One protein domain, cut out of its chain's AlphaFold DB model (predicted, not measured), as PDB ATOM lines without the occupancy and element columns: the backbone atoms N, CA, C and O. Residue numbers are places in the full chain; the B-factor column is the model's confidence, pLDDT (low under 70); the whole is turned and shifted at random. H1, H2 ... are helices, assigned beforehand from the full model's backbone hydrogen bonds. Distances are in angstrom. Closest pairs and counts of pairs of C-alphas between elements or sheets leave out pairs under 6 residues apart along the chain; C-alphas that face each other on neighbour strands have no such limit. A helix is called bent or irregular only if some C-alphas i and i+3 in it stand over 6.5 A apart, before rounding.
ATOM      1  N   GLY A  47      -5.692  16.247  -9.094       71.75
ATOM      2  CA  GLY A  47      -4.463  16.696  -9.753       71.75
ATOM      3  C   GLY A  47      -3.924  15.672 -10.752       71.75
ATOM      4  O   GLY A  47      -3.713  16.015 -11.909       71.75
ATOM      5  N   ALA A  48      -3.809  14.397 -10.359       73.00
ATOM      6  CA  ALA A  48      -3.357  13.339 -11.265       73.00
ATOM      7  C   ALA A  48      -4.275  13.189 -12.490       73.00
ATOM      8  O   ALA A  48      -3.790  13.033 -13.611       73.00
ATOM      9  N   ARG A  49      -5.597  13.298 -12.301       76.19
ATOM     10  CA  ARG A  49      -6.559  13.277 -13.415       76.19
ATOM     11  C   ARG A  49      -6.437  14.497 -14.316       76.19
ATOM     12  O   ARG A  49      -6.477  14.344 -15.530       76.19
ATOM     13  N   HIS A  50      -6.245  15.685 -13.753       78.19
ATOM     14  CA  HIS A  50      -6.018  16.896 -14.535       78.19
ATOM     15  C   HIS A  50      -4.738  16.796 -15.381       78.19
ATOM     16  O   HIS A  50      -4.809  16.979 -16.594       78.19
ATOM     17  N   THR A  51      -3.603  16.402 -14.793       73.88
ATOM     18  CA  THR A  51      -2.346  16.193 -15.534       73.88
ATOM     19  C   THR A  51      -2.499  15.125 -16.617       73.88
ATOM     20  O   THR A  51      -2.055  15.321 -17.747       73.88
ATOM     21  N   ALA A  52      -3.181  14.018 -16.311       78.38
ATOM     22  CA  ALA A  52      -3.455  12.980 -17.295       78.38
ATOM     23  C   ALA A  52      -4.307  13.500 -18.461       78.38
ATOM     24  O   ALA A  52      -3.979  13.206 -19.603       78.38
ATOM     25  N   ARG A  53      -5.344  14.318 -18.212       84.75
ATOM     26  CA  ARG A  53      -6.135  14.968 -19.279       84.75
ATOM     27  C   ARG A  53      -5.270  15.879 -20.148       84.75
ATOM     28  O   ARG A  53      -5.382  15.821 -21.366       84.75
ATOM     29  N   LEU A  54      -4.398  16.684 -19.536       78.62
ATOM     30  CA  LEU A  54      -3.505  17.589 -20.264       78.62
ATOM     31  C   LEU A  54      -2.543  16.850 -21.194       78.62
ATOM     32  O   LEU A  54      -2.320  17.307 -22.308       78.62
ATOM     33  N   LEU A  55      -2.014  15.703 -20.765       79.12
ATOM     34  CA  LEU A  55      -1.178  14.843 -21.611       79.12
ATOM     35  C   LEU A  55      -2.002  14.064 -22.639       79.12
ATOM     36  O   LEU A  55      -1.521  13.774 -23.734       79.12
ATOM     37  N   TYR A  56      -3.248  13.742 -22.293       79.50
ATOM     38  CA  TYR A  56      -4.151  13.020 -23.171       79.50
ATOM     39  C   TYR A  56      -4.568  13.850 -24.385       79.50
ATOM     40  O   TYR A  56      -4.627  13.298 -25.474       79.50
ATOM     41  N   TYR A  57      -4.783  15.163 -24.251       77.06
ATOM     42  CA  TYR A  57      -5.151  16.022 -25.387       77.06
ATOM     43  C   TYR A  57      -4.171  15.953 -26.575       77.06
ATOM     44  O   TYR A  57      -4.600  15.579 -27.666       77.06
ATOM     45  N   PRO A  58      -2.865  16.259 -26.426       72.56
ATOM     46  CA  PRO A  58      -1.923  16.175 -27.538       72.56
ATOM     47  C   PRO A  58      -1.720  14.729 -28.000       72.56
ATOM     48  O   PRO A  58      -1.569  14.492 -29.197       72.56
ATOM     49  N   TYR A  59      -1.773  13.756 -27.080       78.88
ATOM     50  CA  TYR A  59      -1.734  12.340 -27.437       78.88
ATOM     51  C   TYR A  59      -2.904  11.964 -28.352       78.88
ATOM     52  O   TYR A  59      -2.685  11.368 -29.399       78.88
ATOM     53  N   GLN A  60      -4.132  12.349 -28.008       75.94
ATOM     54  CA  GLN A  60      -5.321  12.065 -28.800       75.94
ATOM     55  C   GLN A  60      -5.256  12.773 -30.155       75.94
ATOM     56  O   GLN A  60      -5.604  12.173 -31.167       75.94
ATOM     57  N   THR A  61      -4.744  14.004 -30.210       68.31
ATOM     58  CA  THR A  61      -4.542  14.709 -31.480       68.31
ATOM     59  C   THR A  61      -3.540  13.981 -32.372       68.31
ATOM     60  O   THR A  61      -3.824  13.755 -33.541       68.31
ATOM     61  N   VAL A  62      -2.382  13.563 -31.855       72.62
ATOM     62  CA  VAL A  62      -1.332  12.933 -32.675       72.62
ATOM     63  C   VAL A  62      -1.650  11.467 -32.965       72.62
ATOM     64  O   VAL A  62      -1.712  11.044 -34.118       72.62
ATOM     65  N   VAL A  63      -1.880  10.680 -31.919       71.88
ATOM     66  CA  VAL A  63      -2.100   9.234 -32.015       71.88
ATOM     67  C   VAL A  63      -3.497   8.919 -32.516       71.88
ATOM     68  O   VAL A  63      -3.648   7.972 -33.280       71.88
ATOM     69  N   GLY A  64      -4.513   9.709 -32.162       71.62
ATOM     70  CA  GLY A  64      -5.842   9.565 -32.757       71.62
ATOM     71  C   GLY A  64      -5.794   9.788 -34.267       71.62
ATOM     72  O   GLY A  64      -6.298   8.953 -35.011       71.62
ATOM     73  N   THR A  65      -5.089  10.824 -34.729       67.69
ATOM     74  CA  THR A  65      -4.890  11.070 -36.169       67.69
ATOM     75  C   THR A  65      -4.109   9.947 -36.842       67.69
ATOM     76  O   THR A  65      -4.485   9.510 -37.926       67.69
ATOM     77  N   LEU A  66      -3.066   9.417 -36.197       70.12
ATOM     78  CA  LEU A  66      -2.300   8.297 -36.748       70.12
ATOM     79  C   LEU A  66      -3.116   6.997 -36.793       70.12
ATOM     80  O   LEU A  66      -3.066   6.282 -37.786       70.12
ATOM     81  N   LYS A  67      -3.902   6.693 -35.752       68.94
ATOM     82  CA  LYS A  67      -4.819   5.540 -35.724       68.94
ATOM     83  C   LYS A  67      -5.829   5.623 -36.850       68.94
ATOM     84  O   LYS A  67      -6.088   4.631 -37.518       68.94
ATOM     85  N   ILE A  68      -6.379   6.813 -37.043       67.12
ATOM     86  CA  ILE A  68      -7.283   7.126 -38.135       67.12
ATOM     87  C   ILE A  68      -6.584   6.902 -39.480       67.12
ATOM     88  O   ILE A  68      -7.134   6.214 -40.328       67.12
ATOM     89  N   TYR A  69      -5.370   7.422 -39.661       68.12
ATOM     90  CA  TYR A  69      -4.598   7.261 -40.893       68.12
ATOM     91  C   TYR A  69      -4.310   5.788 -41.214       68.12
ATOM     92  O   TYR A  69      -4.610   5.329 -42.311       68.12
ATOM     93  N   VAL A  70      -3.811   5.024 -40.237       67.38
ATOM     94  CA  VAL A  70      -3.545   3.585 -40.392       67.38
ATOM     95  C   VAL A  70      -4.838   2.824 -40.656       67.38
ATOM     96  O   VAL A  70      -4.862   1.931 -41.498       67.38
ATOM     97  N   ALA A  71      -5.929   3.191 -39.977       65.19
ATOM     98  CA  ALA A  71      -7.234   2.613 -40.251       65.19
ATOM     99  C   ALA A  71      -7.636   2.870 -41.707       65.19
ATOM    100  O   ALA A  71      -7.998   1.911 -42.365       65.19
ATOM    101  N   VAL A  72      -7.501   4.091 -42.240       64.25
ATOM    102  CA  VAL A  72      -7.795   4.418 -43.655       64.25
ATOM    103  C   VAL A  72      -6.949   3.601 -44.614       64.25
ATOM    104  O   VAL A  72      -7.480   3.024 -45.558       64.25
ATOM    105  N   GLU A  73      -5.642   3.545 -44.374       69.88
ATOM    106  CA  GLU A  73      -4.710   2.837 -45.247       69.88
ATOM    107  C   GLU A  73      -5.006   1.331 -45.281       69.88
ATOM    108  O   GLU A  73      -4.882   0.690 -46.320       69.88
ATOM    109  N   TRP A  74      -5.456   0.765 -44.160       64.81
ATOM    110  CA  TRP A  74      -5.813  -0.651 -44.057       64.81
ATOM    111  C   TRP A  74      -7.256  -0.955 -44.469       64.81
ATOM    112  O   TRP A  74      -7.577  -2.098 -44.786       64.81
ATOM    113  N   LEU A  75      -8.136   0.046 -44.446       61.22
ATOM    114  CA  LEU A  75      -9.565  -0.061 -44.740       61.22
ATOM    115  C   LEU A  75      -9.894   0.342 -46.181       61.22
ATOM    116  O   LEU A  75     -11.029   0.746 -46.414       61.22
ATOM    117  N   GLN A  76      -8.961   0.204 -47.133       57.84
ATOM    118  CA  GLN A  76      -9.126   0.572 -48.554       57.84
ATOM    119  C   GLN A  76     -10.465   0.128 -49.193       57.84
ATOM    120  O   GLN A  76     -10.929   0.787 -50.118       57.84
ATOM    121  N   ASP A  77     -11.128  -0.900 -48.653       56.62
ATOM    122  CA  ASP A  77     -12.435  -1.412 -49.103       56.62
ATOM    123  C   ASP A  77     -13.679  -0.789 -48.429       56.62
ATOM    124  O   ASP A  77     -14.813  -1.153 -48.743       56.62
ATOM    125  N   THR A  78     -13.525   0.131 -47.478       54.38
ATOM    126  CA  THR A  78     -14.643   0.633 -46.655       54.38
ATOM    127  C   THR A  78     -14.994   2.054 -47.060       54.38
ATOM    128  O   THR A  78     -14.132   2.923 -46.987       54.38
ATOM    129  N   ASN A  79     -16.254   2.274 -47.464       56.12
ATOM    130  CA  ASN A  79     -16.854   3.549 -47.892       56.12
ATOM    131  C   ASN A  79     -16.102   4.796 -47.393       56.12
ATOM    132  O   ASN A  79     -16.364   5.329 -46.309       56.12
ATOM    133  N   THR A  80     -15.183   5.277 -48.228       60.97
ATOM    134  CA  THR A  80     -14.345   6.454 -47.982       60.97
ATOM    135  C   THR A  80     -15.185   7.712 -47.748       60.97
ATOM    136  O   THR A  80     -14.760   8.607 -47.018       60.97
ATOM    137  N   GLU A  81     -16.408   7.756 -48.281       57.53
ATOM    138  CA  GLU A  81     -17.290   8.925 -48.233       57.53
ATOM    139  C   GLU A  81     -17.760   9.323 -46.827       57.53
ATOM    140  O   GLU A  81     -17.932  10.511 -46.564       57.53
ATOM    141  N   LEU A  82     -17.928   8.378 -45.892       55.25
ATOM    142  CA  LEU A  82     -18.383   8.707 -44.528       55.25
ATOM    143  C   LEU A  82     -17.234   8.899 -43.532       55.25
ATOM    144  O   LEU A  82     -17.412   9.524 -42.484       55.25
ATOM    145  N   PHE A  83     -16.054   8.366 -43.849       60.50
ATOM    146  CA  PHE A  83     -14.924   8.360 -42.930       60.50
ATOM    147  C   PHE A  83     -14.185   9.704 -42.924       60.50
ATOM    148  O   PHE A  83     -13.987  10.291 -41.860       60.50
ATOM    149  N   TRP A  84     -13.853  10.256 -44.093       63.50
ATOM    150  CA  TRP A  84     -13.157  11.546 -44.197       63.50
ATOM    151  C   TRP A  84     -13.860  12.716 -43.492       63.50
ATOM    152  O   TRP A  84     -13.167  13.467 -42.802       63.50
ATOM    153  N   PRO A  85     -15.201  12.857 -43.550       61.75
ATOM    154  CA  PRO A  85     -15.913  13.877 -42.789       61.75
ATOM    155  C   PRO A  85     -15.673  13.766 -41.288       61.75
ATOM    156  O   PRO A  85     -15.507  14.784 -40.637       61.75
ATOM    157  N   SER A  86     -15.591  12.559 -40.723       56.44
ATOM    158  CA  SER A  86     -15.376  12.381 -39.282       56.44
ATOM    159  C   SER A  86     -13.973  12.766 -38.818       56.44
ATOM    160  O   SER A  86     -13.805  13.403 -37.780       56.44
ATOM    161  N   VAL A  87     -12.969  12.442 -39.630       60.22
ATOM    162  CA  VAL A  87     -11.572  12.814 -39.398       60.22
ATOM    163  C   VAL A  87     -11.394  14.311 -39.542       60.22
ATOM    164  O   VAL A  87     -10.793  14.939 -38.678       60.22
ATOM    165  N   ALA A  88     -11.957  14.882 -40.608       64.75
ATOM    166  CA  ALA A  88     -11.972  16.314 -40.833       64.75
ATOM    167  C   ALA A  88     -12.715  17.027 -39.699       64.75
ATOM    168  O   ALA A  88     -12.206  18.003 -39.177       64.75
ATOM    169  N   ILE A  89     -13.850  16.505 -39.230       62.41
ATOM    170  CA  ILE A  89     -14.567  17.010 -38.054       62.41
ATOM    171  C   ILE A  89     -13.646  16.990 -36.836       62.41
ATOM    172  O   ILE A  89     -13.497  18.026 -36.214       62.41
ATOM    173  N   CYS A  90     -12.962  15.896 -36.503       61.56
ATOM    174  CA  CYS A  90     -12.056  15.879 -35.346       61.56
ATOM    175  C   CYS A  90     -10.852  16.827 -35.515       61.56
ATOM    176  O   CYS A  90     -10.528  17.581 -34.602       61.56
ATOM    177  N   LEU A  91     -10.219  16.836 -36.690       63.97
ATOM    178  CA  LEU A  91      -9.062  17.680 -37.006       63.97
ATOM    179  C   LEU A  91      -9.409  19.156 -37.203       63.97
ATOM    180  O   LEU A  91      -8.516  19.987 -37.107       63.97
ATOM    181  N   ILE A  92     -10.669  19.495 -37.482       67.62
ATOM    182  CA  ILE A  92     -11.132  20.871 -37.689       67.62
ATOM    183  C   ILE A  92     -11.863  21.364 -36.448       67.62
ATOM    184  O   ILE A  92     -11.514  22.426 -35.963       67.62
ATOM    185  N   LEU A  93     -12.818  20.629 -35.870       62.25
ATOM    186  CA  LEU A  93     -13.542  21.063 -34.666       62.25
ATOM    187  C   LEU A  93     -12.661  21.141 -33.430       62.25
ATOM    188  O   LEU A  93     -12.959  21.966 -32.573       62.25
ATOM    189  N   ILE A  94     -11.607  20.331 -33.295       66.12
ATOM    190  CA  ILE A  94     -10.717  20.465 -32.135       66.12
ATOM    191  C   ILE A  94      -9.930  21.784 -32.240       66.12
ATOM    192  O   ILE A  94     -10.086  22.618 -31.347       66.12
ATOM    193  N   PRO A  95      -9.185  22.073 -33.326       66.44
ATOM    194  CA  PRO A  95      -8.519  23.363 -33.483       66.44
ATOM    195  C   PRO A  95      -9.489  24.531 -33.612       66.44
ATOM    196  O   PRO A  95      -9.233  25.572 -33.034       66.44
ATOM    197  N   PHE A  96     -10.616  24.383 -34.309       63.12
ATOM    198  CA  PHE A  96     -11.631  25.430 -34.443       63.12
ATOM    199  C   PHE A  96     -12.351  25.682 -33.125       63.12
ATOM    200  O   PHE A  96     -12.634  26.823 -32.815       63.12
ATOM    201  N   GLY A  97     -12.604  24.662 -32.308       60.19
ATOM    202  CA  GLY A  97     -13.113  24.831 -30.948       60.19
ATOM    203  C   GLY A  97     -12.106  25.568 -30.071       60.19
ATOM    204  O   GLY A  97     -12.483  26.485 -29.347       60.19
ATOM    205  N   MET A  98     -10.815  25.244 -30.202       61.16
ATOM    206  CA  MET A  98      -9.736  25.987 -29.541       61.16
ATOM    207  C   MET A  98      -9.608  27.426 -30.068       61.16
ATOM    208  O   MET A  98      -9.419  28.346 -29.279       61.16
ATOM    209  N   VAL A  99      -9.764  27.650 -31.374       59.53
ATOM    210  CA  VAL A  99      -9.665  28.961 -32.034       59.53
ATOM    211  C   VAL A  99     -10.915  29.809 -31.793       59.53
ATOM    212  O   VAL A  99     -10.793  30.998 -31.556       59.53
ATOM    213  N   ALA A 100     -12.117  29.243 -31.785       54.38
ATOM    214  CA  ALA A 100     -13.359  29.939 -31.456       54.38
ATOM    215  C   ALA A 100     -13.404  30.302 -29.966       54.38
ATOM    216  O   ALA A 100     -13.779  31.420 -29.613       54.38
ATOM    217  N   ALA A 101     -12.924  29.410 -29.092       51.59
ATOM    218  CA  ALA A 101     -12.654  29.751 -27.696       51.59
ATOM    219  C   ALA A 101     -11.620  30.887 -27.584       51.59
ATOM    220  O   ALA A 101     -11.787  31.788 -26.772       51.59
ATOM    221  N   TYR A 102     -10.598  30.895 -28.445       48.34
ATOM    222  CA  TYR A 102      -9.601  31.966 -28.519       48.34
ATOM    223  C   TYR A 102     -10.131  33.281 -29.117       48.34
ATOM    224  O   TYR A 102      -9.659  34.338 -28.722       48.34
ATOM    225  N   LEU A 103     -11.075  33.246 -30.065       50.69
ATOM    226  CA  LEU A 103     -11.584  34.406 -30.814       50.69
ATOM    227  C   LEU A 103     -12.844  35.039 -30.209       50.69
ATOM    228  O   LEU A 103     -13.141  36.184 -30.528       50.69
ATOM    229  N   SER A 104     -13.560  34.354 -29.312       51.19
ATOM    230  CA  SER A 104     -14.680  34.903 -28.512       51.19
ATOM    231  C   SER A 104     -14.201  35.860 -27.395       51.19
ATOM    232  O   SER A 104     -14.661  35.854 -26.257       51.19
ATOM    233  N   ARG A 105     -13.210  36.678 -27.751       45.31
ATOM    234  CA  ARG A 105     -12.104  37.187 -26.941       45.31
ATOM    235  C   ARG A 105     -12.373  38.547 -26.303       45.31
ATOM    236  O   ARG A 105     -11.458  39.360 -26.236       45.31
ATOM    237  N   ASP A 106     -13.584  38.791 -25.814       44.06
ATOM    238  CA  ASP A 106     -13.889  40.099 -25.220       44.06
ATOM    239  C   ASP A 106     -13.597  40.171 -23.705       44.06
ATOM    240  O   ASP A 106     -13.523  41.269 -23.161       44.06
ATOM    241  N   SER A 107     -13.321  39.054 -23.002       49.81
ATOM    242  CA  SER A 107     -12.896  39.113 -21.580       49.81
ATOM    243  C   SER A 107     -12.124  37.880 -21.048       49.81
ATOM    244  O   SER A 107     -12.512  37.282 -20.045       49.81
ATOM    245  N   LEU A 108     -11.058  37.436 -21.727       45.59
ATOM    246  CA  LEU A 108     -10.546  36.058 -21.597       45.59
ATOM    247  C   LEU A 108      -9.012  35.903 -21.485       45.59
ATOM    248  O   LEU A 108      -8.396  35.165 -22.251       45.59
ATOM    249  N   SER A 109      -8.375  36.545 -20.505       47.84
ATOM    250  CA  SER A 109      -7.076  36.053 -20.005       47.84
ATOM    251  C   SER A 109      -7.220  34.744 -19.220       47.84
ATOM    252  O   SER A 109      -6.262  33.979 -19.145       47.84
ATOM    253  N   ASP A 110      -8.419  34.458 -18.702       49.22
ATOM    254  CA  ASP A 110      -8.571  33.480 -17.623       49.22
ATOM    255  C   ASP A 110      -8.916  32.071 -18.148       49.22
ATOM    256  O   ASP A 110      -8.151  31.145 -17.929       49.22
ATOM    257  N   ILE A 111      -9.947  31.855 -18.979       48.47
ATOM    258  CA  ILE A 111     -10.449  30.477 -19.238       48.47
ATOM    259  C   ILE A 111      -9.485  29.580 -20.055       48.47
ATOM    260  O   ILE A 111      -9.469  28.358 -19.876       48.47
ATOM    261  N   ALA A 112      -8.675  30.145 -20.959       49.56
ATOM    262  CA  ALA A 112      -7.750  29.357 -21.788       49.56
ATOM    263  C   ALA A 112      -6.478  28.929 -21.033       49.56
ATOM    264  O   ALA A 112      -5.912  27.886 -21.351       49.56
ATOM    265  N   PHE A 113      -6.053  29.692 -20.023       54.75
ATOM    266  CA  PHE A 113      -5.007  29.267 -19.089       54.75
ATOM    267  C   PHE A 113      -5.602  28.471 -17.919       54.75
ATOM    268  O   PHE A 113      -5.016  27.473 -17.508       54.75
ATOM    269  N   ASP A 114      -6.838  28.764 -17.509       58.03
ATOM    270  CA  ASP A 114      -7.574  28.001 -16.498       58.03
ATOM    271  C   ASP A 114      -7.778  26.543 -16.905       58.03
ATOM    272  O   ASP A 114      -7.917  25.689 -16.041       58.03
ATOM    273  N   MET A 115      -7.800  26.172 -18.191       61.84
ATOM    274  CA  MET A 115      -7.842  24.740 -18.525       61.84
ATOM    275  C   MET A 115      -6.538  24.007 -18.177       61.84
ATOM    276  O   MET A 115      -6.579  22.792 -17.977       61.84
ATOM    277  N   PHE A 116      -5.414  24.726 -18.110       67.19
ATOM    278  CA  PHE A 116      -4.109  24.221 -17.678       67.19
ATOM    279  C   PHE A 116      -3.885  24.375 -16.170       67.19
ATOM    280  O   PHE A 116      -3.034  23.683 -15.621       67.19
ATOM    281  N   GLU A 117      -4.650  25.242 -15.504       67.31
ATOM    282  CA  GLU A 117      -4.499  25.535 -14.073       67.31
ATOM    283  C   GLU A 117      -5.621  24.927 -13.205       67.31
ATOM    284  O   GLU A 117      -5.369  24.472 -12.088       67.31
ATOM    285  N   ASP A 118      -6.850  24.836 -13.724       72.19
ATOM    286  CA  ASP A 118      -8.045  24.332 -13.039       72.19
ATOM    287  C   ASP A 118      -8.470  22.925 -13.536       72.19
ATOM    288  O   ASP A 118      -8.915  22.724 -14.680       72.19
ATOM    289  N   PRO A 119      -8.441  21.909 -12.650       73.44
ATOM    290  CA  PRO A 119      -9.020  20.586 -12.877       73.44
ATOM    291  C   PRO A 119     -10.470  20.574 -13.368       73.44
ATOM    292  O   PRO A 119     -10.854  19.654 -14.097       73.44
ATOM    293  N   ARG A 120     -11.298  21.547 -12.975       74.12
ATOM    294  CA  ARG A 120     -12.714  21.592 -13.373       74.12
ATOM    295  C   ARG A 120     -12.867  22.043 -14.815       74.12
ATOM    296  O   ARG A 120     -13.645  21.432 -15.553       74.12
ATOM    297  N   SER A 121     -12.118  23.061 -15.222       74.50
ATOM    298  CA  SER A 121     -12.089  23.557 -16.599       74.50
ATOM    299  C   SER A 121     -11.587  22.483 -17.561       74.50
ATOM    300  O   SER A 121     -12.256  22.199 -18.560       74.50
ATOM    301  N   SER A 122     -10.510  21.766 -17.209       77.38
ATOM    302  CA  SER A 122     -10.016  20.656 -18.039       77.38
ATOM    303  C   SER A 122     -11.016  19.496 -18.158       77.38
ATOM    304  O   SER A 122     -11.134  18.895 -19.228       77.38
ATOM    305  N   ASN A 123     -11.781  19.205 -17.097       79.44
ATOM    306  CA  ASN A 123     -12.856  18.208 -17.126       79.44
ATOM    307  C   ASN A 123     -14.022  18.636 -18.030       79.44
ATOM    308  O   ASN A 123     -14.517  17.831 -18.817       79.44
ATOM    309  N   LYS A 124     -14.472  19.895 -17.918       76.81
ATOM    310  CA  LYS A 124     -15.565  20.438 -18.738       76.81
ATOM    311  C   LYS A 124     -15.219  20.379 -20.220       76.81
ATOM    312  O   LYS A 124     -16.033  19.894 -20.997       76.81
ATOM    313  N   LEU A 125     -14.010  20.802 -20.592       79.38
ATOM    314  CA  LEU A 125     -13.557  20.765 -21.980       79.38
ATOM    315  C   LEU A 125     -13.573  19.338 -22.546       79.38
ATOM    316  O   LEU A 125     -14.136  19.114 -23.616       79.38
ATOM    317  N   MET A 126     -13.046  18.367 -21.792       81.56
ATOM    318  CA  MET A 126     -13.022  16.964 -22.210       81.56
ATOM    319  C   MET A 126     -14.450  16.434 -22.404       81.56
ATOM    320  O   MET A 126     -14.743  15.799 -23.413       81.56
ATOM    321  N   LYS A 127     -15.382  16.745 -21.487       81.25
ATOM    322  CA  LYS A 127     -16.802  16.385 -21.653       81.25
ATOM    323  C   LYS A 127     -17.402  16.999 -22.914       81.25
ATOM    324  O   LYS A 127     -18.069  16.288 -23.659       81.25
ATOM    325  N   THR A 128     -17.172  18.288 -23.156       80.00
ATOM    326  CA  THR A 128     -17.684  18.987 -24.344       80.00
ATOM    327  C   THR A 128     -17.179  18.340 -25.629       80.00
ATOM    328  O   THR A 128     -17.969  18.107 -26.538       80.00
ATOM    329  N   GLN A 129     -15.897  17.972 -25.689       80.50
ATOM    330  CA  GLN A 129     -15.344  17.250 -26.836       80.50
ATOM    331  C   GLN A 129     -16.012  15.888 -27.034       80.50
ATOM    332  O   GLN A 129     -16.403  15.558 -28.151       80.50
ATOM    333  N   VAL A 130     -16.209  15.120 -25.958       81.81
ATOM    334  CA  VAL A 130     -16.899  13.825 -26.033       81.81
ATOM    335  C   VAL A 130     -18.335  13.984 -26.540       81.81
ATOM    336  O   VAL A 130     -18.760  13.220 -27.407       81.81
ATOM    337  N   TYR A 131     -19.074  14.986 -26.056       81.12
ATOM    338  CA  TYR A 131     -20.411  15.296 -26.570       81.12
ATOM    339  C   TYR A 131     -20.386  15.698 -28.047       81.12
ATOM    340  O   TYR A 131     -21.236  15.244 -28.809       81.12
ATOM    341  N   GLY A 132     -19.401  16.498 -28.463       77.12
ATOM    342  CA  GLY A 132     -19.209  16.884 -29.859       77.12
ATOM    343  C   GLY A 132     -18.965  15.678 -30.767       77.12
ATOM    344  O   GLY A 132     -19.658  15.522 -31.768       77.12
ATOM    345  N   ILE A 133     -18.052  14.777 -30.386       80.06
ATOM    346  CA  ILE A 133     -17.783  13.526 -31.117       80.06
ATOM    347  C   ILE A 133     -19.052  12.675 -31.196       80.06
ATOM    348  O   ILE A 133     -19.406  12.153 -32.254       80.06
ATOM    349  N   PHE A 134     -19.774  12.550 -30.086       80.75
ATOM    350  CA  PHE A 134     -20.996  11.767 -30.058       80.75
ATOM    351  C   PHE A 134     -22.064  12.319 -31.015       80.75
ATOM    352  O   PHE A 134     -22.581  11.586 -31.859       80.75
ATOM    353  N   ALA A 135     -22.369  13.614 -30.907       76.12
ATOM    354  CA  ALA A 135     -23.431  14.258 -31.672       76.12
ATOM    355  C   ALA A 135     -23.084  14.398 -33.159       76.12
ATOM    356  O   ALA A 135     -23.914  14.097 -34.012       76.12
ATOM    357  N   MET A 136     -21.860  14.828 -33.474       76.00
ATOM    358  CA  MET A 136     -21.463  15.162 -34.845       76.00
ATOM    359  C   MET A 136     -20.959  13.960 -35.638       76.00
ATOM    360  O   MET A 136     -20.974  14.001 -36.865       76.00
ATOM    361  N   HIS A 137     -20.502  12.899 -34.969       78.00
ATOM    362  CA  HIS A 137     -19.937  11.736 -35.648       78.00
ATOM    363  C   HIS A 137     -20.695  10.443 -35.350       78.00
ATOM    364  O   HIS A 137     -21.168   9.785 -36.276       78.00
ATOM    365  N   MET A 138     -20.855  10.069 -34.079       79.88
ATOM    366  CA  MET A 138     -21.421   8.754 -33.747       79.88
ATOM    367  C   MET A 138     -22.907   8.644 -34.103       79.88
ATOM    368  O   MET A 138     -23.324   7.622 -34.647       79.88
ATOM    369  N   MET A 139     -23.697   9.689 -33.851       77.25
ATOM    370  CA  MET A 139     -25.123   9.715 -34.199       77.25
ATOM    371  C   MET A 139     -25.376   9.573 -35.711       77.25
ATOM    372  O   MET A 139     -26.120   8.667 -36.091       77.25
ATOM    373  N   PRO A 140     -24.730  10.360 -36.596       80.75
ATOM    374  CA  PRO A 140     -24.855  10.162 -38.040       80.75
ATOM    375  C   PRO A 140     -24.474   8.755 -38.503       80.75
ATOM    376  O   PRO A 140     -25.200   8.165 -39.301       80.75
ATOM    377  N   VAL A 141     -23.385   8.181 -37.974       78.88
ATOM    378  CA  VAL A 141     -22.979   6.809 -38.318       78.88
ATOM    379  C   VAL A 141     -24.054   5.803 -37.914       78.88
ATOM    380  O   VAL A 141     -24.418   4.938 -38.708       78.88
ATOM    381  N   LEU A 142     -24.605   5.930 -36.705       81.88
ATOM    382  CA  LEU A 142     -25.641   5.021 -36.217       81.88
ATOM    383  C   LEU A 142     -26.900   5.044 -37.082       81.88
ATOM    384  O   LEU A 142     -27.544   4.008 -37.241       81.88
ATOM    385  N   LEU A 143     -27.264   6.214 -37.606       80.94
ATOM    386  CA  LEU A 143     -28.478   6.403 -38.392       80.94
ATOM    387  C   LEU A 143     -28.278   5.985 -39.852       80.94
ATOM    388  O   LEU A 143     -29.092   5.230 -40.390       80.94
ATOM    389  N   LEU A 144     -27.185   6.433 -40.471       82.44
ATOM    390  CA  LEU A 144     -27.016   6.425 -41.925       82.44
ATOM    391  C   LEU A 144     -26.046   5.353 -42.436       82.44
ATOM    392  O   LEU A 144     -26.130   4.976 -43.601       82.44
ATOM    393  N   ALA A 145     -25.131   4.849 -41.605       83.12
ATOM    394  CA  ALA A 145     -24.073   3.962 -42.082       83.12
ATOM    395  C   ALA A 145     -24.507   2.491 -42.179       83.12
ATOM    396  O   ALA A 145     -25.519   2.054 -41.616       83.12
ATOM    397  N   SER A 146     -23.703   1.694 -42.887       85.06
ATOM    398  CA  SER A 146     -23.899   0.246 -42.967       85.06
ATOM    399  C   SER A 146     -23.701  -0.424 -41.594       85.06
ATOM    400  O   SER A 146     -22.958   0.094 -40.755       85.06
ATOM    401  N   PRO A 147     -24.310  -1.599 -41.343       84.50
ATOM    402  CA  PRO A 147     -24.107  -2.360 -40.104       84.50
ATOM    403  C   PRO A 147     -22.632  -2.628 -39.766       84.50
ATOM    404  O   PRO A 147     -22.248  -2.583 -38.594       84.50
ATOM    405  N   GLN A 148     -21.799  -2.841 -40.792       82.56
ATOM    406  CA  GLN A 148     -20.349  -3.017 -40.665       82.56
ATOM    407  C   GLN A 148     -19.660  -1.746 -40.151       82.56
ATOM    408  O   GLN A 148     -18.842  -1.814 -39.233       82.56
ATOM    409  N   ALA A 149     -20.005  -0.584 -40.712       81.19
ATOM    410  CA  ALA A 149     -19.460   0.699 -40.278       81.19
ATOM    411  C   ALA A 149     -19.893   1.028 -38.841       81.19
ATOM    412  O   ALA A 149     -19.079   1.467 -38.032       81.19
ATOM    413  N   VAL A 150     -21.147   0.726 -38.485       83.00
ATOM    414  CA  VAL A 150     -21.644   0.862 -37.108       83.00
ATOM    415  C   VAL A 150     -20.848  -0.021 -36.145       83.00
ATOM    416  O   VAL A 150     -20.424   0.472 -35.100       83.00
ATOM    417  N   ALA A 151     -20.575  -1.280 -36.509       79.19
ATOM    418  CA  ALA A 151     -19.773  -2.198 -35.697       79.19
ATOM    419  C   ALA A 151     -18.348  -1.672 -35.472       79.19
ATOM    420  O   ALA A 151     -17.833  -1.700 -34.354       79.19
ATOM    421  N   GLN A 152     -17.719  -1.149 -36.526       79.56
ATOM    422  CA  GLN A 152     -16.394  -0.540 -36.434       79.56
ATOM    423  C   GLN A 152     -16.409   0.679 -35.505       79.56
ATOM    424  O   GLN A 152     -15.612   0.750 -34.571       79.56
ATOM    425  N   THR A 153     -17.347   1.608 -35.689       80.94
ATOM    426  CA  THR A 153     -17.484   2.805 -34.844       80.94
ATOM    427  C   THR A 153     -17.752   2.462 -33.380       80.94
ATOM    428  O   THR A 153     -17.218   3.122 -32.489       80.94
ATOM    429  N   LEU A 154     -18.521   1.411 -33.108       80.00
ATOM    430  CA  LEU A 154     -18.725   0.854 -31.771       80.00
ATOM    431  C   LEU A 154     -17.401   0.474 -31.101       80.00
ATOM    432  O   LEU A 154     -17.115   0.882 -29.974       80.00
ATOM    433  N   VAL A 155     -16.573  -0.277 -31.822       74.88
ATOM    434  CA  VAL A 155     -15.294  -0.783 -31.321       74.88
ATOM    435  C   VAL A 155     -14.287   0.344 -31.130       74.88
ATOM    436  O   VAL A 155     -13.568   0.350 -30.134       74.88
ATOM    437  N   PHE A 156     -14.237   1.316 -32.038       74.00
ATOM    438  CA  PHE A 156     -13.298   2.429 -31.922       74.00
ATOM    439  C   PHE A 156     -13.725   3.447 -30.864       74.00
ATOM    440  O   PHE A 156     -12.924   3.793 -29.996       74.00
ATOM    441  N   ASN A 157     -14.983   3.886 -30.884       77.50
ATOM    442  CA  ASN A 157     -15.403   5.044 -30.100       77.50
ATOM    443  C   ASN A 157     -16.029   4.659 -28.757       77.50
ATOM    444  O   ASN A 157     -15.710   5.279 -27.745       77.50
ATOM    445  N   ALA A 158     -16.881   3.628 -28.702       79.31
ATOM    446  CA  ALA A 158     -17.525   3.255 -27.441       79.31
ATOM    447  C   ALA A 158     -16.564   2.513 -26.508       79.31
ATOM    448  O   ALA A 158     -16.437   2.875 -25.337       79.31
ATOM    449  N   LEU A 159     -15.816   1.534 -27.027       78.50
ATOM    450  CA  LEU A 159     -14.790   0.857 -26.228       78.50
ATOM    451  C   LEU A 159     -13.690   1.834 -25.792       78.50
ATOM    452  O   LEU A 159     -13.277   1.802 -24.634       78.50
ATOM    453  N   GLY A 160     -13.259   2.728 -26.691       76.44
ATOM    454  CA  GLY A 160     -12.314   3.798 -26.370       76.44
ATOM    455  C   GLY A 160     -12.826   4.680 -25.229       76.44
ATOM    456  O   GLY A 160     -12.123   4.880 -24.240       76.44
ATOM    457  N   PHE A 161     -14.088   5.116 -25.285       81.94
ATOM    458  CA  PHE A 161     -14.703   5.901 -24.213       81.94
ATOM    459  C   PHE A 161     -14.673   5.186 -22.850       81.94
ATOM    460  O   PHE A 161     -14.265   5.780 -21.846       81.94
ATOM    461  N   PHE A 162     -15.061   3.910 -22.792       80.44
ATOM    462  CA  PHE A 162     -15.088   3.166 -21.527       80.44
ATOM    463  C   PHE A 162     -13.695   2.841 -20.985       80.44
ATOM    464  O   PHE A 162     -13.465   2.909 -19.774       80.44
ATOM    465  N   MET A 163     -12.752   2.506 -21.864       79.75
ATOM    466  CA  MET A 163     -11.407   2.101 -21.459       79.75
ATOM    467  C   MET A 163     -10.511   3.284 -21.101       79.75
ATOM    468  O   MET A 163      -9.686   3.159 -20.194       79.75
ATOM    469  N   VAL A 164     -10.690   4.414 -21.787       80.25
ATOM    470  CA  VAL A 164      -9.765   5.550 -21.742       80.25
ATOM    471  C   VAL A 164     -10.384   6.780 -21.087       80.25
ATOM    472  O   VAL A 164      -9.821   7.313 -20.134       80.25
ATOM    473  N   LEU A 165     -11.552   7.226 -21.551       82.06
ATOM    474  CA  LEU A 165     -12.115   8.517 -21.133       82.06
ATOM    475  C   LEU A 165     -12.855   8.443 -19.797       82.06
ATOM    476  O   LEU A 165     -12.741   9.346 -18.972       82.06
ATOM    477  N   THR A 166     -13.573   7.353 -19.542       86.50
ATOM    478  CA  THR A 166     -14.311   7.147 -18.286       86.50
ATOM    479  C   THR A 166     -13.443   7.315 -17.028       86.50
ATOM    480  O   THR A 166     -13.865   8.050 -16.136       86.50
ATOM    481  N   PRO A 167     -12.230   6.732 -16.914       82.38
ATOM    482  CA  PRO A 167     -11.381   6.950 -15.737       82.38
ATOM    483  C   PRO A 167     -10.819   8.380 -15.629       82.38
ATOM    484  O   PRO A 167     -10.363   8.775 -14.554       82.38
ATOM    485  N   LEU A 168     -10.843   9.159 -16.716       81.31
ATOM    486  CA  LEU A 168     -10.365  10.542 -16.739       81.31
ATOM    487  C   LEU A 168     -11.450  11.549 -16.353       81.31
ATOM    488  O   LEU A 168     -11.114  12.621 -15.852       81.31
ATOM    489  N   LEU A 169     -12.728  11.247 -16.571       82.75
ATOM    490  CA  LEU A 169     -13.824  12.196 -16.375       82.75
ATOM    491  C   LEU A 169     -14.415  12.132 -14.959       82.75
ATOM    492  O   LEU A 169     -14.712  11.063 -14.433       82.75
ATOM    493  N   ASP A 170     -14.641  13.298 -14.354       83.31
ATOM    494  CA  ASP A 170     -15.463  13.432 -13.143       83.31
ATOM    495  C   ASP A 170     -16.945  13.497 -13.512       83.31
ATOM    496  O   ASP A 170     -17.283  14.158 -14.492       83.31
ATOM    497  N   ASP A 171     -17.840  12.887 -12.730       84.12
ATOM    498  CA  ASP A 171     -19.304  12.979 -12.894       84.12
ATOM    499  C   ASP A 171     -19.785  12.691 -14.328       84.12
ATOM    500  O   ASP A 171     -20.537  13.461 -14.936       84.12
ATOM    501  N   ALA A 172     -19.292  11.604 -14.921       84.75
ATOM    502  CA  ALA A 172     -19.577  11.225 -16.305       84.75
ATOM    503  C   ALA A 172     -20.814  10.323 -16.468       84.75
ATOM    504  O   ALA A 172     -20.987   9.723 -17.523       84.75
ATOM    505  N   GLN A 173     -21.683  10.207 -15.456       83.00
ATOM    506  CA  GLN A 173     -22.806   9.249 -15.446       83.00
ATOM    507  C   GLN A 173     -23.739   9.391 -16.659       83.00
ATOM    508  O   GLN A 173     -24.159   8.391 -17.244       83.00
ATOM    509  N   VAL A 174     -24.017  10.629 -17.079       78.06
ATOM    510  CA  VAL A 174     -24.838  10.903 -18.267       78.06
ATOM    511  C   VAL A 174     -24.138  10.413 -19.536       78.06
ATOM    512  O   VAL A 174     -24.747   9.704 -20.329       78.06
ATOM    513  N   LEU A 175     -22.848  10.723 -19.709       80.44
ATOM    514  CA  LEU A 175     -22.058  10.253 -20.853       80.44
ATOM    515  C   LEU A 175     -21.967   8.726 -20.888       80.44
ATOM    516  O   LEU A 175     -22.185   8.131 -21.934       80.44
ATOM    517  N   ILE A 176     -21.726   8.089 -19.741       83.94
ATOM    518  CA  ILE A 176     -21.742   6.628 -19.599       83.94
ATOM    519  C   ILE A 176     -23.079   6.065 -20.083       83.94
ATOM    520  O   ILE A 176     -23.093   5.173 -20.923       83.94
ATOM    521  N   SER A 177     -24.199   6.631 -19.627       79.25
ATOM    522  CA  SER A 177     -25.541   6.179 -20.018       79.25
ATOM    523  C   SER A 177     -25.789   6.336 -21.521       79.25
ATOM    524  O   SER A 177     -26.335   5.434 -22.160       79.25
ATOM    525  N   ILE A 178     -25.340   7.452 -22.104       80.00
ATOM    526  CA  ILE A 178     -25.424   7.725 -23.543       80.00
ATOM    527  C   ILE A 178     -24.609   6.699 -24.338       80.00
ATOM    528  O   ILE A 178     -25.137   6.083 -25.263       80.00
ATOM    529  N   PHE A 179     -23.349   6.467 -23.963       84.69
ATOM    530  CA  PHE A 179     -22.477   5.511 -24.646       84.69
ATOM    531  C   PHE A 179     -22.933   4.062 -24.458       84.69
ATOM    532  O   PHE A 179     -22.830   3.271 -25.395       84.69
ATOM    533  N   CYS A 180     -23.490   3.704 -23.298       79.12
ATOM    534  CA  CYS A 180     -24.124   2.403 -23.084       79.12
ATOM    535  C   CYS A 180     -25.323   2.227 -24.021       79.12
ATOM    536  O   CYS A 180     -25.404   1.220 -24.719       79.12
ATOM    537  N   SER A 181     -26.208   3.225 -24.089       78.69
ATOM    538  CA  SER A 181     -27.392   3.191 -24.959       78.69
ATOM    539  C   SER A 181     -26.997   3.083 -26.431       78.69
ATOM    540  O   SER A 181     -27.486   2.208 -27.141       78.69
ATOM    541  N   PHE A 182     -26.041   3.906 -26.872       82.06
ATOM    542  CA  PHE A 182     -25.458   3.814 -28.207       82.06
ATOM    543  C   PHE A 182     -24.894   2.423 -28.484       82.06
ATOM    544  O   PHE A 182     -25.120   1.876 -29.559       82.06
ATOM    545  N   SER A 183     -24.188   1.836 -27.514       79.00
ATOM    546  CA  SER A 183     -23.567   0.530 -27.702       79.00
ATOM    547  C   SER A 183     -24.604  -0.566 -27.901       79.00
ATOM    548  O   SER A 183     -24.461  -1.385 -28.802       79.00
ATOM    549  N   VAL A 184     -25.681  -0.546 -27.112       76.75
ATOM    550  CA  VAL A 184     -26.796  -1.490 -27.251       76.75
ATOM    551  C   VAL A 184     -27.457  -1.355 -28.625       76.75
ATOM    552  O   VAL A 184     -27.618  -2.357 -29.321       76.75
ATOM    553  N   VAL A 185     -27.791  -0.131 -29.049       75.50
ATOM    554  CA  VAL A 185     -28.437   0.110 -30.355       75.50
ATOM    555  C   VAL A 185     -27.510  -0.273 -31.510       75.50
ATOM    556  O   VAL A 185     -27.944  -0.907 -32.471       75.50
ATOM    557  N   GLY A 186     -26.225   0.067 -31.410       76.06
ATOM    558  CA  GLY A 186     -25.233  -0.285 -32.415       76.06
ATOM    559  C   GLY A 186     -25.057  -1.798 -32.543       76.06
ATOM    560  O   GLY A 186     -25.060  -2.301 -33.660       76.06
ATOM    561  N   VAL A 187     -24.984  -2.534 -31.424       78.12
ATOM    562  CA  VAL A 187     -24.848  -3.999 -31.435       78.12
ATOM    563  C   VAL A 187     -26.082  -4.627 -32.065       78.12
ATOM    564  O   VAL A 187     -25.939  -5.473 -32.940       78.12
ATOM    565  N   ALA A 188     -27.284  -4.169 -31.700       74.12
ATOM    566  CA  ALA A 188     -28.521  -4.652 -32.306       74.12
ATOM    567  C   ALA A 188     -28.530  -4.452 -33.832       74.12
ATOM    568  O   ALA A 188     -28.841  -5.381 -34.577       74.12
ATOM    569  N   ARG A 189     -28.122  -3.267 -34.311       78.44
ATOM    570  CA  ARG A 189     -28.030  -2.964 -35.748       78.44
ATOM    571  C   ARG A 189     -26.953  -3.795 -36.452       78.44
ATOM    572  O   ARG A 189     -27.176  -4.238 -37.573       78.44
ATOM    573  N   SER A 190     -25.810  -4.024 -35.812       78.31
ATOM    574  CA  SER A 190     -24.737  -4.861 -36.353       78.31
ATOM    575  C   SER A 190     -25.135  -6.337 -36.428       78.31
ATOM    576  O   SER A 190     -24.890  -6.976 -37.446       78.31
ATOM    577  N   CYS A 191     -25.811  -6.875 -35.409       77.31
ATOM    578  CA  CYS A 191     -26.327  -8.245 -35.428       77.31
ATOM    579  C   CYS A 191     -27.393  -8.455 -36.512       77.31
ATOM    580  O   CYS A 191     -27.457  -9.531 -37.091       77.31
ATOM    581  N   ALA A 192     -28.198  -7.434 -36.819       80.81
ATOM    582  CA  ALA A 192     -29.183  -7.505 -37.898       80.81
ATOM    583  C   ALA A 192     -28.559  -7.533 -39.309       80.81
ATOM    584  O   ALA A 192     -29.259  -7.828 -40.273       80.81
ATOM    585  N   GLY A 193     -27.273  -7.193 -39.444       80.00
ATOM    586  CA  GLY A 193     -26.600  -7.020 -40.731       80.00
ATOM    587  C   GLY A 193     -25.561  -8.079 -41.092       80.00
ATOM    588  O   GLY A 193     -24.734  -7.771 -41.944       80.00
ATOM    589  N   ASP A 194     -25.549  -9.247 -40.434       75.12
ATOM    590  CA  ASP A 194     -24.549 -10.320 -40.630       75.12
ATOM    591  C   ASP A 194     -23.108  -9.784 -40.750       75.12
ATOM    592  O   ASP A 194     -22.372 -10.012 -41.713       75.12
ATOM    593  N   VAL A 195     -22.703  -9.005 -39.746       75.69
ATOM    594  CA  VAL A 195     -21.387  -8.358 -39.689       75.69
ATOM    595  C   VAL A 195     -20.287  -9.406 -39.530       75.69
ATOM    596  O   VAL A 195     -20.187 -10.084 -38.506       75.69
ATOM    597  N   SER A 196     -19.400  -9.489 -40.521       75.88
ATOM    598  CA  SER A 196     -18.175 -10.279 -40.405       75.88
ATOM    599  C   SER A 196     -17.148  -9.542 -39.541       75.88
ATOM    600  O   SER A 196     -16.932  -8.328 -39.666       75.88
ATOM    601  N   LEU A 197     -16.503 -10.280 -38.632       70.12
ATOM    602  CA  LEU A 197     -15.474  -9.729 -37.758       70.12
ATOM    603  C   LEU A 197     -14.242  -9.365 -38.600       70.12
ATOM    604  O   LEU A 197     -13.418 -10.215 -38.935       70.12
ATOM    605  N   SER A 198     -14.133  -8.097 -38.989       74.75
ATOM    606  CA  SER A 198     -13.028  -7.641 -39.827       74.75
ATOM    607  C   SER A 198     -11.737  -7.513 -39.016       74.75
ATOM    608  O   SER A 198     -11.750  -7.230 -37.816       74.75
ATOM    609  N   LYS A 199     -10.585  -7.654 -39.686       70.50
ATOM    610  CA  LYS A 199      -9.262  -7.426 -39.072       70.50
ATOM    611  C   LYS A 199      -9.166  -6.048 -38.402       70.50
ATOM    612  O   LYS A 199      -8.526  -5.915 -37.363       70.50
ATOM    613  N   ALA A 200      -9.852  -5.048 -38.955       64.88
ATOM    614  CA  ALA A 200      -9.910  -3.700 -38.405       64.88
ATOM    615  C   ALA A 200     -10.643  -3.616 -37.058       64.88
ATOM    616  O   ALA A 200     -10.205  -2.877 -36.182       64.88
ATOM    617  N   ILE A 201     -11.712  -4.399 -36.862       71.62
ATOM    618  CA  ILE A 201     -12.403  -4.494 -35.568       71.62
ATOM    619  C   ILE A 201     -11.449  -5.070 -34.514       71.62
ATOM    620  O   ILE A 201     -11.276  -4.484 -33.447       71.62
ATOM    621  N   CYS A 202     -10.764  -6.172 -34.827       75.31
ATOM    622  CA  CYS A 202      -9.797  -6.776 -33.907       75.31
ATOM    623  C   CYS A 202      -8.653  -5.814 -33.558       75.31
ATOM    624  O   CYS A 202      -8.296  -5.672 -32.387       75.31
ATOM    625  N   PHE A 203      -8.107  -5.122 -34.562       73.62
ATOM    626  CA  PHE A 203      -7.045  -4.138 -34.371       73.62
ATOM    627  C   PHE A 203      -7.506  -2.965 -33.494       73.62
ATOM    628  O   PHE A 203      -6.847  -2.642 -32.505       73.62
ATOM    629  N   GLY A 204      -8.671  -2.381 -33.790       71.44
ATOM    630  CA  GLY A 204      -9.239  -1.278 -33.013       71.44
ATOM    631  C   GLY A 204      -9.481  -1.641 -31.550       71.44
ATOM    632  O   GLY A 204      -9.110  -0.882 -30.651       71.44
ATOM    633  N   ALA A 205     -10.017  -2.838 -31.299       76.56
ATOM    634  CA  ALA A 205     -10.199  -3.348 -29.945       76.56
ATOM    635  C   ALA A 205      -8.858  -3.477 -29.204       76.56
ATOM    636  O   ALA A 205      -8.719  -2.972 -28.087       76.56
ATOM    637  N   GLY A 206      -7.850  -4.082 -29.841       75.00
ATOM    638  CA  GLY A 206      -6.507  -4.233 -29.274       75.00
ATOM    639  C   GLY A 206      -5.842  -2.893 -28.945       75.00
ATOM    640  O   GLY A 206      -5.301  -2.716 -27.849       75.00
ATOM    641  N   CYS A 207      -5.939  -1.914 -29.846       75.56
ATOM    642  CA  CYS A 207      -5.425  -0.564 -29.623       75.56
ATOM    643  C   CYS A 207      -6.100   0.134 -28.435       75.56
ATOM    644  O   CYS A 207      -5.406   0.740 -27.619       75.56
ATOM    645  N   ASN A 208      -7.428   0.050 -28.314       76.88
ATOM    646  CA  ASN A 208      -8.177   0.688 -27.226       76.88
ATOM    647  C   ASN A 208      -7.910   0.037 -25.864       76.88
ATOM    648  O   ASN A 208      -7.802   0.735 -24.856       76.88
ATOM    649  N   VAL A 209      -7.744  -1.288 -25.825       79.00
ATOM    650  CA  VAL A 209      -7.333  -2.000 -24.605       79.00
ATOM    651  C   VAL A 209      -5.935  -1.561 -24.171       79.00
ATOM    652  O   VAL A 209      -5.734  -1.217 -23.006       79.00
ATOM    653  N   THR A 210      -4.986  -1.519 -25.108       78.06
ATOM    654  CA  THR A 210      -3.596  -1.121 -24.836       78.06
ATOM    655  C   THR A 210      -3.521   0.322 -24.330       78.06
ATOM    656  O   THR A 210      -2.859   0.598 -23.330       78.06
ATOM    657  N   GLU A 211      -4.254   1.238 -24.965       79.94
ATOM    658  CA  GLU A 211      -4.344   2.639 -24.544       79.94
ATOM    659  C   GLU A 211      -4.996   2.783 -23.165       79.94
ATOM    660  O   GLU A 211      -4.466   3.485 -22.307       79.94
ATOM    661  N   GLY A 212      -6.095   2.068 -22.904       79.06
ATOM    662  CA  GLY A 212      -6.751   2.071 -21.597       79.06
ATOM    663  C   GLY A 212      -5.835   1.581 -20.472       79.06
ATOM    664  O   GLY A 212      -5.828   2.156 -19.381       79.06
ATOM    665  N   ILE A 213      -5.016   0.555 -20.732       81.25
ATOM    666  CA  ILE A 213      -3.974   0.105 -19.796       81.25
ATOM    667  C   ILE A 213      -2.946   1.222 -19.585       81.25
ATOM    668  O   ILE A 213      -2.650   1.559 -18.437       81.25
ATOM    669  N   GLY A 214      -2.450   1.833 -20.664       81.44
ATOM    670  CA  GLY A 214      -1.494   2.940 -20.610       81.44
ATOM    671  C   GLY A 214      -1.997   4.120 -19.774       81.44
ATOM    672  O   GLY A 214      -1.303   4.572 -18.868       81.44
ATOM    673  N   VAL A 215      -3.236   4.562 -19.995       80.38
ATOM    674  CA  VAL A 215      -3.861   5.668 -19.252       80.38
ATOM    675  C   VAL A 215      -4.029   5.326 -17.774       80.38
ATOM    676  O   VAL A 215      -3.748   6.157 -16.912       80.38
ATOM    677  N   ARG A 216      -4.413   4.089 -17.441       83.56
ATOM    678  CA  ARG A 216      -4.495   3.646 -16.038       83.56
ATOM    679  C   ARG A 216      -3.126   3.605 -15.364       83.56
ATOM    680  O   ARG A 216      -3.022   3.992 -14.201       83.56
ATOM    681  N   LEU A 217      -2.090   3.148 -16.066       82.88
ATOM    682  CA  LEU A 217      -0.715   3.168 -15.558       82.88
ATOM    683  C   LEU A 217      -0.227   4.603 -15.350       82.88
ATOM    684  O   LEU A 217       0.334   4.901 -14.300       82.88
ATOM    685  N   LEU A 218      -0.515   5.496 -16.296       78.31
ATOM    686  CA  LEU A 218      -0.182   6.915 -16.222       78.31
ATOM    687  C   LEU A 218      -0.867   7.596 -15.028       78.31
ATOM    688  O   LEU A 218      -0.211   8.278 -14.243       78.31
ATOM    689  N   LEU A 219      -2.164   7.342 -14.827       81.38
ATOM    690  CA  LEU A 219      -2.909   7.834 -13.665       81.38
ATOM    691  C   LEU A 219      -2.297   7.345 -12.350       81.38
ATOM    692  O   LEU A 219      -2.124   8.142 -11.432       81.38
ATOM    693  N   ARG A 220      -1.928   6.060 -12.258       82.75
ATOM    694  CA  ARG A 220      -1.261   5.514 -11.064       82.75
ATOM    695  C   ARG A 220       0.114   6.129 -10.838       82.75
ATOM    696  O   ARG A 220       0.454   6.430  -9.697       82.75
ATOM    697  N   PHE A 221       0.891   6.315 -11.902       80.75
ATOM    698  CA  PHE A 221       2.210   6.931 -11.832       80.75
ATOM    699  C   PHE A 221       2.110   8.348 -11.261       80.75
ATOM    700  O   PHE A 221       2.738   8.644 -10.244       80.75
ATOM    701  N   PHE A 222       1.240   9.190 -11.827       78.75
ATOM    702  CA  PHE A 222       1.048  10.550 -11.325       78.75
ATOM    703  C   PHE A 222       0.468  10.577  -9.914       78.75
ATOM    704  O   PHE A 222       0.970  11.323  -9.075       78.75
ATOM    705  N   ASP A 223      -0.525   9.741  -9.608       79.44
ATOM    706  CA  ASP A 223      -1.104   9.689  -8.263       79.44
ATOM    707  C   ASP A 223      -0.063   9.283  -7.209       79.44
ATOM    708  O   ASP A 223      -0.004   9.878  -6.133       79.44
ATOM    709  N   SER A 224       0.823   8.336  -7.537       78.00
ATOM    710  CA  SER A 224       1.924   7.937  -6.655       78.00
ATOM    711  C   SER A 224       2.928   9.071  -6.417       78.00
ATOM    712  O   SER A 224       3.305   9.313  -5.269       78.00
ATOM    713  N   GLY A 225       3.289   9.824  -7.463       73.12
ATOM    714  CA  GLY A 225       4.164  10.991  -7.349       73.12
ATOM    715  C   GLY A 225       3.536  12.085  -6.484       73.12
ATOM    716  O   GLY A 225       4.142  12.539  -5.514       73.12
ATOM    717  N   PHE A 226       2.279  12.447  -6.753       61.50
ATOM    718  CA  PHE A 226       1.555  13.433  -5.947       61.50
ATOM    719  C   PHE A 226       1.466  13.010  -4.474       61.50
ATOM    720  O   PHE A 226       1.747  13.815  -3.584       61.50
ATOM    721  N   ARG A 227       1.155  11.741  -4.189       69.56
ATOM    722  CA  ARG A 227       1.079  11.226  -2.814       69.56
ATOM    723  C   ARG A 227       2.410  11.247  -2.076       69.56
ATOM    724  O   ARG A 227       2.402  11.441  -0.867       69.56
ATOM    725  N   GLN A 228       3.536  11.068  -2.762       69.81
ATOM    726  CA  GLN A 228       4.863  11.179  -2.146       69.81
ATOM    727  C   GLN A 228       5.255  12.638  -1.872       69.81
ATOM    728  O   GLN A 228       5.917  12.927  -0.873       69.81
ATOM    729  N   HIS A 229       4.813  13.574  -2.716       62.91
ATOM    730  CA  HIS A 229       5.135  14.992  -2.565       62.91
ATOM    731  C   HIS A 229       4.254  15.723  -1.549       62.91
ATOM    732  O   HIS A 229       4.749  16.633  -0.891       62.91
TER     733      HIS A 229
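Overview. This is residues 47 to 229 of the 324 residues of the protein "Hypothetical protein" of Symbiodinium sp. CCMP2592 (UniProt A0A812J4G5). Six long helices, H1, H2, H4, H5, H6 and H7, form an up-and-down bundle, each running against the one before it. H1, H4, H5 and H7 make a ring, with H2 packed on H1 and H4, H6 on H5, and short H3 at one end of H4; residues 103 to 110 stick out. The printed part has 183 residues and seven named helices, H1 to H7 in chain order, with no named strand: all helix. It is compact, with a radius of gyration of the C-alphas of 17.3 A and spans of 53 by 41 by 31 A.

Along the chain. H1, residues 47 to 74, begins at C-alpha 47 (-4.463, 16.696, -9.753), spans 38.5 A and has a kink of 43 degrees near residue 59. H2, residues 80 to 103, spans 32.9 A. H3 is residues 111 to 117. H4, residues 119 to 144, spans 37.0 A and is only just irregular: C-alphas 136 and 139 are 6.6 A apart. H5 is residues 147 to 165, H6 173 to 191. H7, residues 199 to 229, spans 45.2 A and ends at C-alpha 229 (5.135, 14.992, -2.565).

Arrangement. The hub H4 touches H1, closest C-alphas His 50 and Pro 119, 5.0 A; H2, Ser 86 and His 137, 5.9 A; and H5, Leu 142 and Val 150, 5.8 A. H3 and H4 touch only at the corner. H7 touches H5, Val 164 and Gly 212, 4.6 A, the same way at a shallow tilt of 9 degrees. H5 and H6 form a hairpin. H6 and H7 are apart. Every O i to N i+4 pair is within hydrogen-bond range in H6 and H7; H1 has 23 of 24, H2 17 of 20, H3 2 of 3, H4 20 of 22, H5 14 of 15.

Size, cuts and confidence. The farthest C-alphas, Asp 194 and His 229, are 54.5 A apart. The printed part has no cut and no long link. Mean pLDDT of the printed part is 72.6; residues 67 to 117 are among those under 70.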